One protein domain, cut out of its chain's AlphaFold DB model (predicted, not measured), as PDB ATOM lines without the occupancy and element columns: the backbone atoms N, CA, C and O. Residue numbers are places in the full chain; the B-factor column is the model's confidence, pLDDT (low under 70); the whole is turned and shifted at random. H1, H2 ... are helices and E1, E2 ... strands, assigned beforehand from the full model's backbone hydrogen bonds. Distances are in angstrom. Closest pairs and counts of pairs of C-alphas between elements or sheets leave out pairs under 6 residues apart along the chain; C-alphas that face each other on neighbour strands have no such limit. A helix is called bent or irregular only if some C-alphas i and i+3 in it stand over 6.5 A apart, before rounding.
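AT A GLANCE: This is residues 37 to 129 and 148 to 161 of the 288 residues of an uncharacterized protein of Streptomyces sp. MOE7 (UniProt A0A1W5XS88). A four-stranded sheet, E1 E2 E3 E4, forms the middle layer between two pairs of helices: H2 and H4 run side by side over one face, and H1 and H3 cover the other face, crossing steeply. This makes three layers, helices on both faces of a sheet. The printed part has 107 residues with four named helices and four named strands, in the order H1 E1 H2 E2 H3 E3 E4 H4; the sheet is mixed and the class is mixed, helices and strands. The whole is compact and rounded, with a radius of gyration of the C-alphas of 12.6 A and spans of 34 by 28 by 26 A.

HOW THE PARTS SIT: Inner strand E2, residues 78 to 82, is parallel to edge strand E1, residues 49 to 51, with N 82 and O 50 at 2.8 A. On its other side E2 is parallel to E3, residues 107 to 112, with N 79 and O 108 at 2.8 A. E3 forms a hairpin with antiparallel edge strand E4, residues 117 to 123, with N 109 and O 121 at 2.8 A. H3, residues 92 to 103, is on the sheet over E3 and E4; its closest C-alphas to E4 are Ser 93 and Ala 119, 5.6 A. H1, residues 37 to 46, is on the same face over E1 and E2 and touches H3 at a steep tilt of 57 degrees, the closest C-alphas being Thr 37 and Val 99, 4.9 A. On the opposite face H2, residues 61 to 72, is over E1, with the C-alphas of Ile 51 and Arg 61 closest at 5.6 A. H2 is irregular: C-alphas 62 and 65 are 7.2 A apart. H4, residues 148 to 160, is over E3 and touches H2, which touches it with residues 67 to 71 alone, at a shallow tilt of 2 degrees, the same way; the closest C-alphas are those of Glu 70 and Arg 152, 6.2 A apart. E1, H2, E2 is a strand-helix-strand unit, two parallel neighbours with a helix between, with a left-handed crossover; E2, H3, E3 is another, right-handed. Every O i to N i+4 pair is within hydrogen-bond range in H3 and H4, against 5 of 6 in H1 and 6 of 8 in H2.

IN THESE COORDINATES: H1 begins at C-alpha 37 (-5.844, -33.604, -38.933) and is 14.5 A long. E1 is 6.6 A, H2 18.2 A, E2 13.0 A, H3 16.4 A, E3 16.0 A and E4 17.4 A. H4, 18.3 A, ends at C-alpha 160 (-3.653, -59.726, -21.235).

THE WHOLE: The farthest C-alphas, Arg 57 and Gly 124, are 34.4 A apart. Residues 130 to 147 are not printed; C-alphas 129 and 148 are 19.9 A apart. Of the links printed whole, none is long. No printed residue is under pLDDT 70.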
ATOM      1  N   THR A  37      -6.993 -33.192 -39.754       93.94
ATOM      2  CA  THR A  37      -5.844 -33.604 -38.933       93.94
ATOM      3  C   THR A  37      -5.279 -32.497 -38.032       93.94
ATOM      4  O   THR A  37      -4.919 -32.779 -36.894       93.94
ATOM      5  N   ALA A  38      -5.217 -31.235 -38.485       95.12
ATOM      6  CA  ALA A  38      -4.844 -30.093 -37.641       95.12
ATOM      7  C   ALA A  38      -5.876 -29.850 -36.539       95.12
ATOM      8  O   ALA A  38      -5.489 -29.660 -35.387       95.12
ATOM      9  N   TYR A  39      -7.164 -29.888 -36.890       95.19
ATOM     10  CA  TYR A  39      -8.244 -29.725 -35.923       95.19
ATOM     11  C   TYR A  39      -8.207 -30.833 -34.860       95.19
ATOM     12  O   TYR A  39      -8.164 -30.538 -33.667       95.19
ATOM     13  N   LEU A  40      -8.131 -32.102 -35.276       96.19
ATOM     14  CA  LEU A  40      -8.038 -33.247 -34.365       96.19
ATOM     15  C   LEU A  40      -6.792 -33.165 -33.478       96.19
ATOM     16  O   LEU A  40      -6.890 -33.361 -32.271       96.19
ATOM     17  N   ALA A  41      -5.636 -32.805 -34.042       97.06
ATOM     18  CA  ALA A  41      -4.424 -32.604 -33.258       97.06
ATOM     19  C   ALA A  41      -4.591 -31.484 -32.220       97.06
ATOM     20  O   ALA A  41      -4.115 -31.621 -31.099       97.06
ATOM     21  N   GLU A  42      -5.274 -30.384 -32.548       96.69
ATOM     22  CA  GLU A  42      -5.543 -29.314 -31.584       96.69
ATOM     23  C   GLU A  42      -6.466 -29.766 -30.450       96.69
ATOM     24  O   GLU A  42      -6.198 -29.446 -29.290       96.69
ATOM     25  N   GLN A  43      -7.505 -30.545 -30.752       96.31
ATOM     26  CA  GLN A  43      -8.369 -31.117 -29.717       96.31
ATOM     27  C   GLN A  43      -7.586 -32.079 -28.818       96.31
ATOM     28  O   GLN A  43      -7.650 -31.956 -27.596       96.31
ATOM     29  N   LEU A  44      -6.741 -32.932 -29.406       97.00
ATOM     30  CA  LEU A  44      -5.898 -33.878 -28.670       97.00
ATOM     31  C   LEU A  44      -4.788 -33.225 -27.829       97.00
ATOM     32  O   LEU A  44      -4.242 -33.847 -26.912       97.00
ATOM     33  N   ARG A  45      -4.438 -31.961 -28.107       96.56
ATOM     34  CA  ARG A  45      -3.577 -31.167 -27.211       96.56
ATOM     35  C   ARG A  45      -4.301 -30.783 -25.922       96.56
ATOM     36  O   ARG A  45      -3.633 -30.663 -24.898       96.56
ATOM     37  N   LYS A  46      -5.620 -30.571 -25.978       95.75
ATOM     38  CA  LYS A  46      -6.454 -30.164 -24.836       95.75
ATOM     39  C   LYS A  46      -6.858 -31.375 -23.997       95.75
ATOM     40  O   LYS A  46      -6.664 -31.357 -22.785       95.75
ATOM     41  N   ASP A  47      -7.358 -32.426 -24.643       95.44
ATOM     42  CA  ASP A  47      -7.767 -33.683 -24.008       95.44
ATOM     43  C   ASP A  47      -7.290 -34.868 -24.865       95.44
ATOM     44  O   ASP A  47      -7.539 -34.861 -26.066       95.44
ATOM     45  N   PRO A  48      -6.612 -35.891 -24.309       96.19
ATOM     46  CA  PRO A  48      -6.181 -37.064 -25.076       96.19
ATOM     47  C   PRO A  48      -7.323 -37.877 -25.715       96.19
ATOM     48  O   PRO A  48      -7.037 -38.761 -26.524       96.19
ATOM     49  N   VAL A  49      -8.587 -37.623 -25.377       97.75
ATOM     50  CA  VAL A  49      -9.750 -38.284 -25.978       97.75
ATOM     51  C   VAL A  49     -10.630 -37.258 -26.687       97.75
ATOM     52  O   VAL A  49     -11.191 -36.359 -26.064       97.75
ATOM     53  N   TYR A  50     -10.817 -37.434 -27.994       97.12
ATOM     54  CA  TYR A  50     -11.771 -36.660 -28.781       97.12
ATOM     55  C   TYR A  50     -12.955 -37.527 -29.209       97.12
ATOM     56  O   TYR A  50     -12.768 -38.571 -29.829       97.12
ATOM     57  N   ILE A  51     -14.174 -37.064 -28.918       96.81
ATOM     58  CA  ILE A  51     -15.426 -37.721 -29.314       96.81
ATOM     59  C   ILE A  51     -16.258 -36.741 -30.145       96.81
ATOM     60  O   ILE A  51     -16.569 -35.627 -29.698       96.81
ATOM     61  N   SER A  52     -16.621 -37.151 -31.360       94.12
ATOM     62  CA  SER A  52     -17.493 -36.374 -32.244       94.12
ATOM     63  C   SER A  52     -18.867 -36.121 -31.612       94.12
ATOM     64  O   SER A  52     -19.389 -36.944 -30.870       94.12
ATOM     65  N   ASP A  53     -19.487 -34.983 -31.923       92.75
ATOM     66  CA  ASP A  53     -20.904 -34.726 -31.602       92.75
ATOM     67  C   ASP A  53     -21.866 -35.413 -32.572       92.75
ATOM     68  O   ASP A  53     -23.074 -35.388 -32.348       92.75
ATOM     69  N   GLN A  54     -21.343 -36.037 -33.627       90.38
ATOM     70  CA  GLN A  54     -22.136 -36.744 -34.629       90.38
ATOM     71  C   GLN A  54     -22.571 -38.148 -34.188       90.38
ATOM     72  O   GLN A  54     -23.414 -38.738 -34.852       90.38
ATOM     73  N   LEU A  55     -22.044 -38.652 -33.064       88.19
ATOM     74  CA  LEU A  55     -22.378 -39.964 -32.491       88.19
ATOM     75  C   LEU A  55     -23.000 -39.857 -31.082       88.19
ATOM     76  O   LEU A  55     -22.542 -40.518 -30.148       88.19
ATOM     77  N   PRO A  56     -24.012 -38.997 -30.846       88.31
ATOM     78  CA  PRO A  56     -24.503 -38.753 -29.493       88.31
ATOM     79  C   PRO A  56     -25.282 -39.943 -28.916       88.31
ATOM     80  O   PRO A  56     -25.476 -39.996 -27.701       88.31
ATOM     81  N   ARG A  57     -25.763 -40.867 -29.761       85.00
ATOM     82  CA  ARG A  57     -26.522 -42.052 -29.333       85.00
ATOM     83  C   ARG A  57     -25.596 -43.197 -28.946       85.00
ATOM     84  O   ARG A  57     -25.861 -43.880 -27.963       85.00
ATOM     85  N   GLU A  58     -24.524 -43.370 -29.702       86.38
ATOM     86  CA  GLU A  58     -23.549 -44.440 -29.551       86.38
ATOM     87  C   GLU A  58     -22.543 -44.078 -28.453       86.38
ATOM     88  O   GLU A  58     -22.227 -44.901 -27.591       86.38
ATOM     89  N   VAL A  59     -22.052 -42.829 -28.454       89.56
ATOM     90  CA  VAL A  59     -21.023 -42.353 -27.522       89.56
ATOM     91  C   VAL A  59     -21.211 -40.868 -27.182       89.56
ATOM     92  O   VAL A  59     -20.666 -39.980 -27.841       89.56
ATOM     93  N   PRO A  60     -21.904 -40.548 -26.077       92.56
ATOM     94  CA  PRO A  60     -21.967 -39.179 -25.581       92.56
ATOM     95  C   PRO A  60     -20.571 -38.652 -25.214       92.56
ATOM     96  O   PRO A  60     -19.798 -39.348 -24.551       92.56
ATOM     97  N   ARG A  61     -20.267 -37.382 -25.526       92.88
ATOM     98  CA  ARG A  61     -18.988 -36.730 -25.152       92.88
ATOM     99  C   ARG A  61     -18.674 -36.798 -23.654       92.88
ATOM    100  O   ARG A  61     -17.509 -36.833 -23.270       92.88
ATOM    101  N   SER A  62     -19.700 -36.868 -22.805       92.00
ATOM    102  CA  SER A  62     -19.549 -37.037 -21.355       92.00
ATOM    103  C   SER A  62     -18.869 -38.349 -20.950       92.00
ATOM    104  O   SER A  62     -18.460 -38.475 -19.801       92.00
ATOM    105  N   THR A  63     -18.738 -39.317 -21.865       93.62
ATOM    106  CA  THR A  63     -18.054 -40.599 -21.629       93.62
ATOM    107  C   THR A  63     -16.543 -40.543 -21.881       93.62
ATOM    108  O   THR A  63     -15.846 -41.489 -21.523       93.62
ATOM    109  N   ALA A  64     -15.995 -39.438 -22.409       95.19
ATOM    110  CA  ALA A  64     -14.549 -39.271 -22.615       95.19
ATOM    111  C   ALA A  64     -13.681 -39.616 -21.379       95.19
ATOM    112  O   ALA A  64     -12.656 -40.285 -21.544       95.19
ATOM    113  N   PRO A  65     -14.082 -39.287 -20.129       95.88
ATOM    114  CA  PRO A  65     -13.335 -39.690 -18.938       95.88
ATOM    115  C   PRO A  65     -13.222 -41.208 -18.740       95.88
ATOM    116  O   PRO A  65     -12.254 -41.663 -18.125       95.88
ATOM    117  N   ASP A  66     -14.180 -41.993 -19.242       96.00
ATOM    118  CA  ASP A  66     -14.144 -43.456 -19.172       96.00
ATOM    119  C   ASP A  66     -13.125 -44.026 -20.158       96.00
ATOM    120  O   ASP A  66     -12.293 -44.836 -19.758       96.00
ATOM    121  N   PHE A  67     -13.078 -43.517 -21.394       97.19
ATOM    122  CA  PHE A  67     -12.000 -43.845 -22.339       97.19
ATOM    123  C   PHE A  67     -10.632 -43.479 -21.760       97.19
ATOM    124  O   PHE A  67      -9.713 -44.293 -21.766       97.19
ATOM    125  N   ALA A  68     -10.500 -42.285 -21.176       96.12
ATOM    126  CA  ALA A  68      -9.254 -41.867 -20.543       96.12
ATOM    127  C   ALA A  68      -8.859 -42.786 -19.370       96.12
ATOM    128  O   ALA A  68      -7.673 -42.969 -19.093       96.12
ATOM    129  N   ARG A  69      -9.832 -43.377 -18.663       96.50
ATOM    130  CA  ARG A  69      -9.598 -44.340 -17.578       96.50
ATOM    131  C   ARG A  69      -9.065 -45.666 -18.097       96.50
ATOM    132  O   ARG A  69      -8.079 -46.145 -17.543       96.50
ATOM    133  N   GLU A  70      -9.659 -46.200 -19.157       97.25
ATOM    134  CA  GLU A  70      -9.179 -47.428 -19.798       97.25
ATOM    135  C   GLU A  70      -7.797 -47.216 -20.427       97.25
ATOM    136  O   GLU A  70      -6.873 -47.989 -20.186       97.25
ATOM    137  N   ALA A  71      -7.597 -46.091 -21.115       96.19
ATOM    138  CA  ALA A  71      -6.324 -45.708 -21.719       96.19
ATOM    139  C   ALA A  71      -5.158 -45.699 -20.715       96.19
ATOM    140  O   ALA A  71      -4.058 -46.148 -21.038       96.19
ATOM    141  N   ARG A  72      -5.392 -45.240 -19.476       96.00
ATOM    142  CA  ARG A  72      -4.370 -45.223 -18.414       96.00
ATOM    143  C   ARG A  72      -3.858 -46.616 -18.041       96.00
ATOM    144  O   ARG A  72      -2.718 -46.723 -17.593       96.00
ATOM    145  N   ARG A  73      -4.648 -47.677 -18.243       96.12
ATOM    146  CA  ARG A  73      -4.246 -49.064 -17.937       96.12
ATOM    147  C   ARG A  73      -3.123 -49.565 -18.846       96.12
ATOM    148  O   ARG A  73      -2.389 -50.463 -18.450       96.12
ATOM    149  N   LEU A  74      -2.959 -48.968 -20.027       94.94
ATOM    150  CA  LEU A  74      -1.928 -49.343 -20.998       94.94
ATOM    151  C   LEU A  74      -0.515 -48.890 -20.593       94.94
ATOM    152  O   LEU A  74       0.463 -49.333 -21.190       94.94
ATOM    153  N   GLY A  75      -0.385 -47.980 -19.619       93.75
ATOM    154  CA  GLY A  75       0.914 -47.474 -19.157       93.75
ATOM    155  C   GLY A  75       1.665 -46.585 -20.162       93.75
ATOM    156  O   GLY A  75       2.784 -46.160 -19.882       93.75
ATOM    157  N   VAL A  76       1.059 -46.271 -21.312       96.06
ATOM    158  CA  VAL A  76       1.586 -45.354 -22.336       96.06
ATOM    159  C   VAL A  76       0.624 -44.185 -22.550       96.06
ATOM    160  O   VAL A  76      -0.557 -44.271 -22.219       96.06
ATOM    161  N   SER A  77       1.118 -43.068 -23.098       96.94
ATOM    162  CA  SER A  77       0.225 -41.993 -23.553       96.94
ATOM    163  C   SER A  77      -0.623 -42.510 -24.710       96.94
ATOM    164  O   SER A  77      -0.064 -42.950 -25.712       96.94
ATOM    165  N   THR A  78      -1.943 -42.457 -24.569       97.94
ATOM    166  CA  THR A  78      -2.887 -42.974 -25.564       97.94
ATOM    167  C   THR A  78      -3.827 -41.860 -25.992       97.94
ATOM    168  O   THR A  78      -4.419 -41.196 -25.141       97.94
ATOM    169  N   TYR A  79      -3.944 -41.667 -27.300       98.19
ATOM    170  CA  TYR A  79      -4.798 -40.681 -27.944       98.19
ATOM    171  C   TYR A  79      -5.914 -41.410 -28.677       98.19
ATOM    172  O   TYR A  79      -5.645 -42.239 -29.548       98.19
ATOM    173  N   VAL A  80      -7.157 -41.118 -28.309       98.25
ATOM    174  CA  VAL A  80      -8.335 -41.796 -28.858       98.25
ATOM    175  C   VAL A  80      -9.167 -40.789 -29.632       98.25
ATOM    176  O   VAL A  80      -9.491 -39.716 -29.121       98.25
ATOM    177  N   ILE A  81      -9.508 -41.138 -30.866       97.94
ATOM    178  CA  ILE A  81     -10.339 -40.334 -31.756       97.94
ATOM    179  C   ILE A  81     -11.566 -41.168 -32.107       97.94
ATOM    180  O   ILE A  81     -11.433 -42.203 -32.756       97.94
ATOM    181  N   VAL A  82     -12.743 -40.708 -31.689       97.38
ATOM    182  CA  VAL A  82     -14.028 -41.354 -31.981       97.38
ATOM    183  C   VAL A  82     -14.812 -40.488 -32.963       97.38
ATOM    184  O   VAL A  82     -15.240 -39.381 -32.613       97.38
ATOM    185  N   LEU A  83     -14.986 -40.974 -34.188       95.75
ATOM    186  CA  LEU A  83     -15.705 -40.307 -35.281       95.75
ATOM    187  C   LEU A  83     -16.601 -41.329 -35.995       95.75
ATOM    188  O   LEU A  83     -16.332 -42.517 -35.889       95.75
ATOM    189  N   PRO A  84     -17.624 -40.910 -36.760       94.38
ATOM    190  CA  PRO A  84     -18.265 -41.815 -37.715       94.38
ATOM    191  C   PRO A  84     -17.216 -42.394 -38.678       94.38
ATOM    192  O   PRO A  84     -16.375 -41.622 -39.153       94.38
ATOM    193  N   SER A  85     -17.273 -43.685 -39.025       90.00
ATOM    194  CA  SER A  85     -16.242 -44.334 -39.861       90.00
ATOM    195  C   SER A  85     -16.048 -43.631 -41.214       90.00
ATOM    196  O   SER A  85     -14.929 -43.485 -41.705       90.00
ATOM    197  N   SER A  86     -17.121 -43.060 -41.776       89.38
ATOM    198  CA  SER A  86     -17.079 -42.250 -43.007       89.38
ATOM    199  C   SER A  86     -16.194 -40.997 -42.916       89.38
ATOM    200  O   SER A  86     -15.766 -40.468 -43.941       89.38
ATOM    201  N   SER A  87     -15.884 -40.528 -41.705       90.81
ATOM    202  CA  SER A  87     -15.066 -39.336 -41.463       90.81
ATOM    203  C   SER A  87     -13.565 -39.601 -41.549       90.81
ATOM    204  O   SER A  87     -12.806 -38.645 -41.689       90.81
ATOM    205  N   PHE A  88     -13.109 -40.854 -41.457       87.69
ATOM    206  CA  PHE A  88     -11.686 -41.194 -41.586       87.69
ATOM    207  C   PHE A  88     -11.231 -41.326 -43.049       87.69
ATOM    208  O   PHE A  88     -10.032 -41.313 -43.327       87.69
ATOM    209  N   GLY A  89     -12.175 -41.392 -43.994       87.19
ATOM    210  CA  GLY A  89     -11.887 -41.596 -45.411       87.19
ATOM    211  C   GLY A  89     -11.406 -43.019 -45.714       87.19
ATOM    212  O   GLY A  89     -11.632 -43.941 -44.941       87.19
ATOM    213  N   ALA A  90     -10.753 -43.198 -46.864       87.06
ATOM    214  CA  ALA A  90     -10.300 -44.517 -47.318       87.06
ATOM    215  C   ALA A  90      -9.107 -45.073 -46.516       87.06
ATOM    216  O   ALA A  90      -8.917 -46.280 -46.475       87.06
ATOM    217  N   GLU A  91      -8.315 -44.198 -45.888       90.81
ATOM    218  CA  GLU A  91      -7.073 -44.562 -45.197       90.81
ATOM    219  C   GLU A  91      -7.057 -43.989 -43.768       90.81
ATOM    220  O   GLU A  91      -6.413 -42.962 -43.511       90.81
ATOM    221  N   PRO A  92      -7.736 -44.638 -42.801       93.62
ATOM    222  CA  PRO A  92      -7.771 -44.176 -41.409       93.62
ATOM    223  C   PRO A  92      -6.372 -44.056 -40.784       93.62
ATOM    224  O   PRO A  92      -6.088 -43.136 -40.010       93.62
ATOM    225  N   SER A  93      -5.444 -44.925 -41.192       94.50
ATOM    226  CA  SER A  93      -4.038 -44.872 -40.783       94.50
ATOM    227  C   SER A  93      -3.320 -43.601 -41.251       94.50
ATOM    228  O   SER A  93      -2.493 -43.054 -40.514       94.50
ATOM    229  N   ALA A  94      -3.647 -43.068 -42.431       94.19
ATOM    230  CA  ALA A  94      -3.072 -41.808 -42.906       94.19
ATOM    231  C   ALA A  94      -3.559 -40.614 -42.069       94.19
ATOM    232  O   ALA A  94      -2.790 -39.686 -41.801       94.19
ATOM    233  N   VAL A  95      -4.809 -40.657 -41.591       95.25
ATOM    234  CA  VAL A  95      -5.345 -39.648 -40.664       95.25
ATOM    235  C   VAL A  95      -4.582 -39.680 -39.342       95.25
ATOM    236  O   VAL A  95      -4.135 -38.627 -38.884       95.25
ATOM    237  N   LEU A  96      -4.371 -40.863 -38.750       96.56
ATOM    238  CA  LEU A  96      -3.603 -40.997 -37.506       96.56
ATOM    239  C   LEU A  96      -2.154 -40.513 -37.659       96.56
ATOM    240  O   LEU A  96      -1.662 -39.806 -36.778       96.56
ATOM    241  N   ALA A  97      -1.506 -40.813 -38.787       96.19
ATOM    242  CA  ALA A  97      -0.165 -40.315 -39.094       96.19
ATOM    243  C   ALA A  97      -0.139 -38.783 -39.180       96.19
ATOM    244  O   ALA A  97       0.651 -38.133 -38.497       96.19
ATOM    245  N   GLY A  98      -1.073 -38.184 -39.925       95.56
ATOM    246  CA  GLY A  98      -1.174 -36.727 -40.037       95.56
ATOM    247  C   GLY A  98      -1.499 -36.034 -38.708       95.56
ATOM    248  O   GLY A  98      -1.020 -34.927 -38.452       95.56
ATOM    249  N   VAL A  99      -2.291 -36.672 -37.840       96.88
ATOM    250  CA  VAL A  99      -2.543 -36.190 -36.475       96.88
ATOM    251  C   VAL A  99      -1.272 -36.271 -35.633       96.88
ATOM    252  O   VAL A  99      -0.944 -35.289 -34.968       96.88
ATOM    253  N   HIS A 100      -0.543 -37.387 -35.671       97.06
ATOM    254  CA  HIS A 100       0.723 -37.544 -34.957       97.06
ATOM    255  C   HIS A 100       1.753 -36.493 -35.387       97.06
ATOM    256  O   HIS A 100       2.340 -35.841 -34.525       97.06
ATOM    257  N   ASP A 101       1.920 -36.261 -36.689       96.69
ATOM    258  CA  ASP A 101       2.887 -35.292 -37.220       96.69
ATOM    259  C   ASP A 101       2.589 -33.863 -36.751       96.69
ATOM    260  O   ASP A 101       3.495 -33.079 -36.464       96.69
ATOM    261  N   ARG A 102       1.304 -33.520 -36.619       96.31
ATOM    262  CA  ARG A 102       0.856 -32.214 -36.116       96.31
ATOM    263  C   ARG A 102       0.915 -32.135 -34.591       96.31
ATOM    264  O   ARG A 102       1.239 -31.077 -34.050       96.31
ATOM    265  N   LEU A 103       0.561 -33.205 -33.881       96.69
ATOM    266  CA  LEU A 103       0.537 -33.250 -32.417       96.69
ATOM    267  C   LEU A 103       1.957 -33.317 -31.835       96.69
ATOM    268  O   LEU A 103       2.213 -32.706 -30.799       96.69
ATOM    269  N   GLY A 104       2.868 -34.032 -32.499       96.38
ATOM    270  CA  GLY A 104       4.277 -34.169 -32.130       96.38
ATOM    271  C   GLY A 104       4.516 -34.954 -30.838       96.38
ATOM    272  O   GLY A 104       5.557 -34.788 -30.201       96.38
ATOM    273  N   ARG A 105       3.553 -35.777 -30.398       97.06
ATOM    274  CA  ARG A 105       3.631 -36.517 -29.127       97.06
ATOM    275  C   ARG A 105       3.765 -38.015 -29.366       97.06
ATOM    276  O   ARG A 105       3.060 -38.599 -30.178       97.06
ATOM    277  N   LYS A 106       4.629 -38.660 -28.588       97.25
ATOM    278  CA  LYS A 106       4.772 -40.121 -28.600       97.25
ATOM    279  C   LYS A 106       3.576 -40.768 -27.901       97.25
ATOM    280  O   LYS A 106       3.085 -40.225 -26.907       97.25
ATOM    281  N   GLY A 107       3.127 -41.915 -28.394       97.19
ATOM    282  CA  GLY A 107       1.995 -42.628 -27.814       97.19
ATOM    283  C   GLY A 107       1.337 -43.639 -28.742       97.19
ATOM    284  O   GLY A 107       1.765 -43.838 -29.879       97.19
ATOM    285  N   LEU A 108       0.293 -44.273 -28.220       97.88
ATOM    286  CA  LEU A 108      -0.666 -45.058 -28.985       97.88
ATOM    287  C   LEU A 108      -1.745 -44.119 -29.535       97.88
ATOM    288  O   LEU A 108      -2.275 -43.298 -28.794       97.88
ATOM    289  N   TYR A 109      -2.077 -44.253 -30.806       98.19
ATOM    290  CA  TYR A 109      -3.128 -43.510 -31.485       98.19
ATOM    291  C   TYR A 109      -4.168 -44.511 -31.968       98.19
ATOM    292  O   TYR A 109      -3.819 -45.481 -32.640       98.19
ATOM    293  N   VAL A 110      -5.423 -44.290 -31.593       98.25
ATOM    294  CA  VAL A 110      -6.532 -45.205 -31.878       98.25
ATOM    295  C   VAL A 110      -7.654 -44.420 -32.548       98.25
ATOM    296  O   VAL A 110      -8.163 -43.455 -31.972       98.25
ATOM    297  N   ALA A 111      -8.020 -44.829 -33.759       97.56
ATOM    298  CA  ALA A 111      -9.201 -44.365 -34.474       97.56
ATOM    299  C   ALA A 111     -10.331 -45.372 -34.255       97.56
ATOM    300  O   ALA A 111     -10.164 -46.560 -34.535       97.56
ATOM    301  N   ILE A 112     -11.457 -44.898 -33.732       97.25
ATOM    302  CA  ILE A 112     -12.635 -45.718 -33.457       97.25
ATOM    303  C   ILE A 112     -13.821 -45.129 -34.214       97.25
ATOM    304  O   ILE A 112     -14.136 -43.944 -34.070       97.25
ATOM    305  N   GLY A 113     -14.437 -45.986 -35.011       93.62
ATOM    306  CA  GLY A 113     -15.639 -45.752 -35.782       93.62
ATOM    307  C   GLY A 113     -16.908 -46.124 -35.028       93.62
ATOM    308  O   GLY A 113     -16.879 -46.545 -33.870       93.62
ATOM    309  N   ASP A 114     -18.038 -46.030 -35.715       87.81
ATOM    310  CA  ASP A 114     -19.324 -46.573 -35.275       87.81
ATOM    311  C   ASP A 114     -19.400 -48.103 -35.406       87.81
ATOM    312  O   ASP A 114     -20.198 -48.723 -34.710       87.81
ATOM    313  N   THR A 115     -18.532 -48.716 -36.219       85.25
ATOM    314  CA  THR A 115     -18.491 -50.174 -36.444       85.25
ATOM    315  C   THR A 115     -17.336 -50.890 -35.740       85.25
ATOM    316  O   THR A 115     -17.195 -52.103 -35.878       85.25
ATOM    317  N   GLY A 116     -16.457 -50.169 -35.036       92.50
ATOM    318  CA  GLY A 116     -15.301 -50.763 -34.359       92.50
ATOM    319  C   GLY A 116     -14.028 -49.922 -34.437       92.50
ATOM    320  O   GLY A 116     -14.074 -48.698 -34.496       92.50
ATOM    321  N   ILE A 117     -12.868 -50.581 -34.392       95.75
ATOM    322  CA  ILE A 117     -11.560 -49.920 -34.501       95.75
ATOM    323  C   ILE A 117     -11.182 -49.799 -35.977       95.75
ATOM    324  O   ILE A 117     -10.970 -50.812 -36.638       95.75
ATOM    325  N   ASP A 118     -11.044 -48.567 -36.467       95.38
ATOM    326  CA  ASP A 118     -10.690 -48.292 -37.867       95.38
ATOM    327  C   ASP A 118      -9.170 -48.318 -38.096       95.38
ATOM    328  O   ASP A 118      -8.702 -48.704 -39.166       95.38
ATOM    329  N   ALA A 119      -8.378 -47.897 -37.102       95.94
ATOM    330  CA  ALA A 119      -6.918 -47.989 -37.145       95.94
ATOM    331  C   ALA A 119      -6.275 -47.878 -35.757       95.94
ATOM    332  O   ALA A 119      -6.757 -47.159 -34.876       95.94
ATOM    333  N   VAL A 120      -5.118 -48.523 -35.599       97.38
ATOM    334  CA  VAL A 120      -4.268 -48.439 -34.404       97.38
ATOM    335  C   VAL A 120      -2.827 -48.209 -34.828       97.38
ATOM    336  O   VAL A 120      -2.290 -48.949 -35.641       97.38
ATOM    337  N   GLN A 121      -2.168 -47.192 -34.271       96.94
ATOM    338  CA  GLN A 121      -0.754 -46.938 -34.545       96.94
ATOM    339  C   GLN A 121       0.014 -46.520 -33.298       96.94
ATOM    340  O   GLN A 121      -0.442 -45.725 -32.481       96.94
ATOM    341  N   THR A 122       1.228 -47.045 -33.156       96.88
ATOM    342  CA  THR A 122       2.155 -46.676 -32.083       96.88
ATOM    343  C   THR A 122       3.272 -45.806 -32.636       96.88
ATOM    344  O   THR A 122       4.025 -46.254 -33.500       96.88
ATOM    345  N   TYR A 123       3.457 -44.611 -32.079       96.75
ATOM    346  CA  TYR A 123       4.556 -43.725 -32.454       96.75
ATOM    347  C   TYR A 123       5.482 -43.461 -31.271       96.75
ATOM    348  O   TYR A 123       5.082 -42.921 -30.238       96.75
ATOM    349  N   GLY A 124       6.752 -43.847 -31.414       94.56
ATOM    350  CA  GLY A 124       7.792 -43.596 -30.411       94.56
ATOM    351  C   GLY A 124       7.610 -44.330 -29.074       94.56
ATOM    352  O   GLY A 124       8.334 -44.025 -28.126       94.56
ATOM    353  N   VAL A 125       6.677 -45.283 -28.992       95.19
ATOM    354  CA  VAL A 125       6.433 -46.159 -27.836       95.19
ATOM    355  C   VAL A 125       6.449 -47.620 -28.275       95.19
ATOM    356  O   VAL A 125       6.202 -47.927 -29.438       95.19
ATOM    357  N   ARG A 126       6.743 -48.529 -27.342       92.12
ATOM    358  CA  ARG A 126       6.675 -49.975 -27.574       92.12
ATOM    359  C   ARG A 126       5.457 -50.533 -26.856       92.12
ATOM    360  O   ARG A 126       5.457 -50.594 -25.633       92.12
ATOM    361  N   LEU A 127       4.452 -50.936 -27.627       92.06
ATOM    362  CA  LEU A 127       3.270 -51.638 -27.135       92.06
ATOM    363  C   LEU A 127       3.044 -52.870 -28.027       92.06
ATOM    364  O   LEU A 127       2.336 -52.781 -29.030       92.06
ATOM    365  N   PRO A 128       3.741 -53.987 -27.747       90.25
ATOM    366  CA  PRO A 128       3.642 -55.179 -28.578       90.25
ATOM    367  C   PRO A 128       2.213 -55.724 -28.551       90.25
ATOM    368  O   PRO A 128       1.557 -55.717 -27.513       90.25
ATOM    369  N   GLY A 129       1.743 -56.199 -29.703       91.94
ATOM    370  CA  GLY A 129       0.410 -56.781 -29.828       91.94
ATOM    371  C   GLY A 129      -0.733 -55.768 -29.899       91.94
ATOM    372  O   GLY A 129      -1.876 -56.190 -29.823       91.94
ATOM    373  N   ARG A 148     -17.230 -47.567 -26.869       94.06
ATOM    374  CA  ARG A 148     -16.722 -47.710 -25.497       94.06
ATOM    375  C   ARG A 148     -16.402 -49.165 -25.147       94.06
ATOM    376  O   ARG A 148     -15.378 -49.427 -24.522       94.06
ATOM    377  N   GLU A 149     -17.276 -50.100 -25.509       94.88
ATOM    378  CA  GLU A 149     -17.070 -51.535 -25.275       94.88
ATOM    379  C   GLU A 149     -15.923 -52.070 -26.121       94.88
ATOM    380  O   GLU A 149     -15.063 -52.772 -25.588       94.88
ATOM    381  N   VAL A 150     -15.863 -51.645 -27.384       96.38
ATOM    382  CA  VAL A 150     -14.766 -51.931 -28.311       96.38
ATOM    383  C   VAL A 150     -13.428 -51.487 -27.722       96.38
ATOM    384  O   VAL A 150     -12.503 -52.293 -27.606       96.38
ATOM    385  N   PHE A 151     -13.318 -50.231 -27.273       97.38
ATOM    386  CA  PHE A 151     -12.067 -49.729 -26.700       97.38
ATOM    387  C   PHE A 151     -11.672 -50.453 -25.410       97.38
ATOM    388  O   PHE A 151     -10.501 -50.783 -25.218       97.38
ATOM    389  N   ARG A 152     -12.637 -50.723 -24.522       97.00
ATOM    390  CA  ARG A 152     -12.386 -51.464 -23.278       97.00
ATOM    391  C   ARG A 152     -11.848 -52.864 -23.571       97.00
ATOM    392  O   ARG A 152     -10.841 -53.253 -22.986       97.00
ATOM    393  N   HIS A 153     -12.480 -53.590 -24.493       97.12
ATOM    394  CA  HIS A 153     -12.055 -54.939 -24.868       97.12
ATOM    395  C   HIS A 153     -10.669 -54.940 -25.507       97.12
ATOM    396  O   HIS A 153      -9.821 -55.743 -25.131       97.12
ATOM    397  N   PHE A 154     -10.389 -53.979 -26.388       97.62
ATOM    398  CA  PHE A 154      -9.051 -53.778 -26.938       97.62
ATOM    399  C   PHE A 154      -7.997 -53.602 -25.836       97.62
ATOM    400  O   PHE A 154      -6.967 -54.280 -25.847       97.62
ATOM    401  N   VAL A 155      -8.262 -52.744 -24.845       97.38
ATOM    402  CA  VAL A 155      -7.361 -52.551 -23.696       97.38
ATOM    403  C   VAL A 155      -7.192 -53.848 -22.902       97.38
ATOM    404  O   VAL A 155      -6.070 -54.183 -22.514       97.38
ATOM    405  N   ASP A 156      -8.262 -54.610 -22.685       97.31
ATOM    406  CA  ASP A 156      -8.203 -55.908 -22.007       97.31
ATOM    407  C   ASP A 156      -7.338 -56.918 -22.779       97.31
ATOM    408  O   ASP A 156      -6.496 -57.596 -22.184       97.31
ATOM    409  N   VAL A 157      -7.455 -56.974 -24.108       97.00
ATOM    410  CA  VAL A 157      -6.637 -57.860 -24.947       97.00
ATOM    411  C   VAL A 157      -5.167 -57.440 -24.932       97.00
ATOM    412  O   VAL A 157      -4.303 -58.298 -24.721       97.00
ATOM    413  N   VAL A 158      -4.859 -56.148 -25.076       96.44
ATOM    414  CA  VAL A 158      -3.471 -55.654 -24.997       96.44
ATOM    415  C   VAL A 158      -2.861 -55.976 -23.632       96.44
ATOM    416  O   VAL A 158      -1.752 -56.504 -23.550       96.44
ATOM    417  N   THR A 159      -3.590 -55.699 -22.549       96.06
ATOM    418  CA  THR A 159      -3.091 -55.913 -21.181       96.06
ATOM    419  C   THR A 159      -3.020 -57.386 -20.780       96.06
ATOM    420  O   THR A 159      -2.257 -57.722 -19.878       96.06
ATOM    421  N   SER A 160      -3.732 -58.280 -21.474       94.12
ATOM    422  CA  SER A 160      -3.653 -59.726 -21.235       94.12
ATOM    423  C   SER A 160      -2.289 -60.337 -21.574       94.12
ATOM    424  O   SER A 160      -1.968 -61.411 -21.076       94.12
ATOM    425  N   GLY A 161      -1.501 -59.700 -22.449       92.56
ATOM    426  CA  GLY A 161      -0.243 -60.256 -22.961       92.56
ATOM    427  C   GLY A 161      -0.408 -61.401 -23.971       92.56
ATOM    428  O   GLY A 161       0.590 -61.911 -24.476       92.56
TER     429      GLY A 161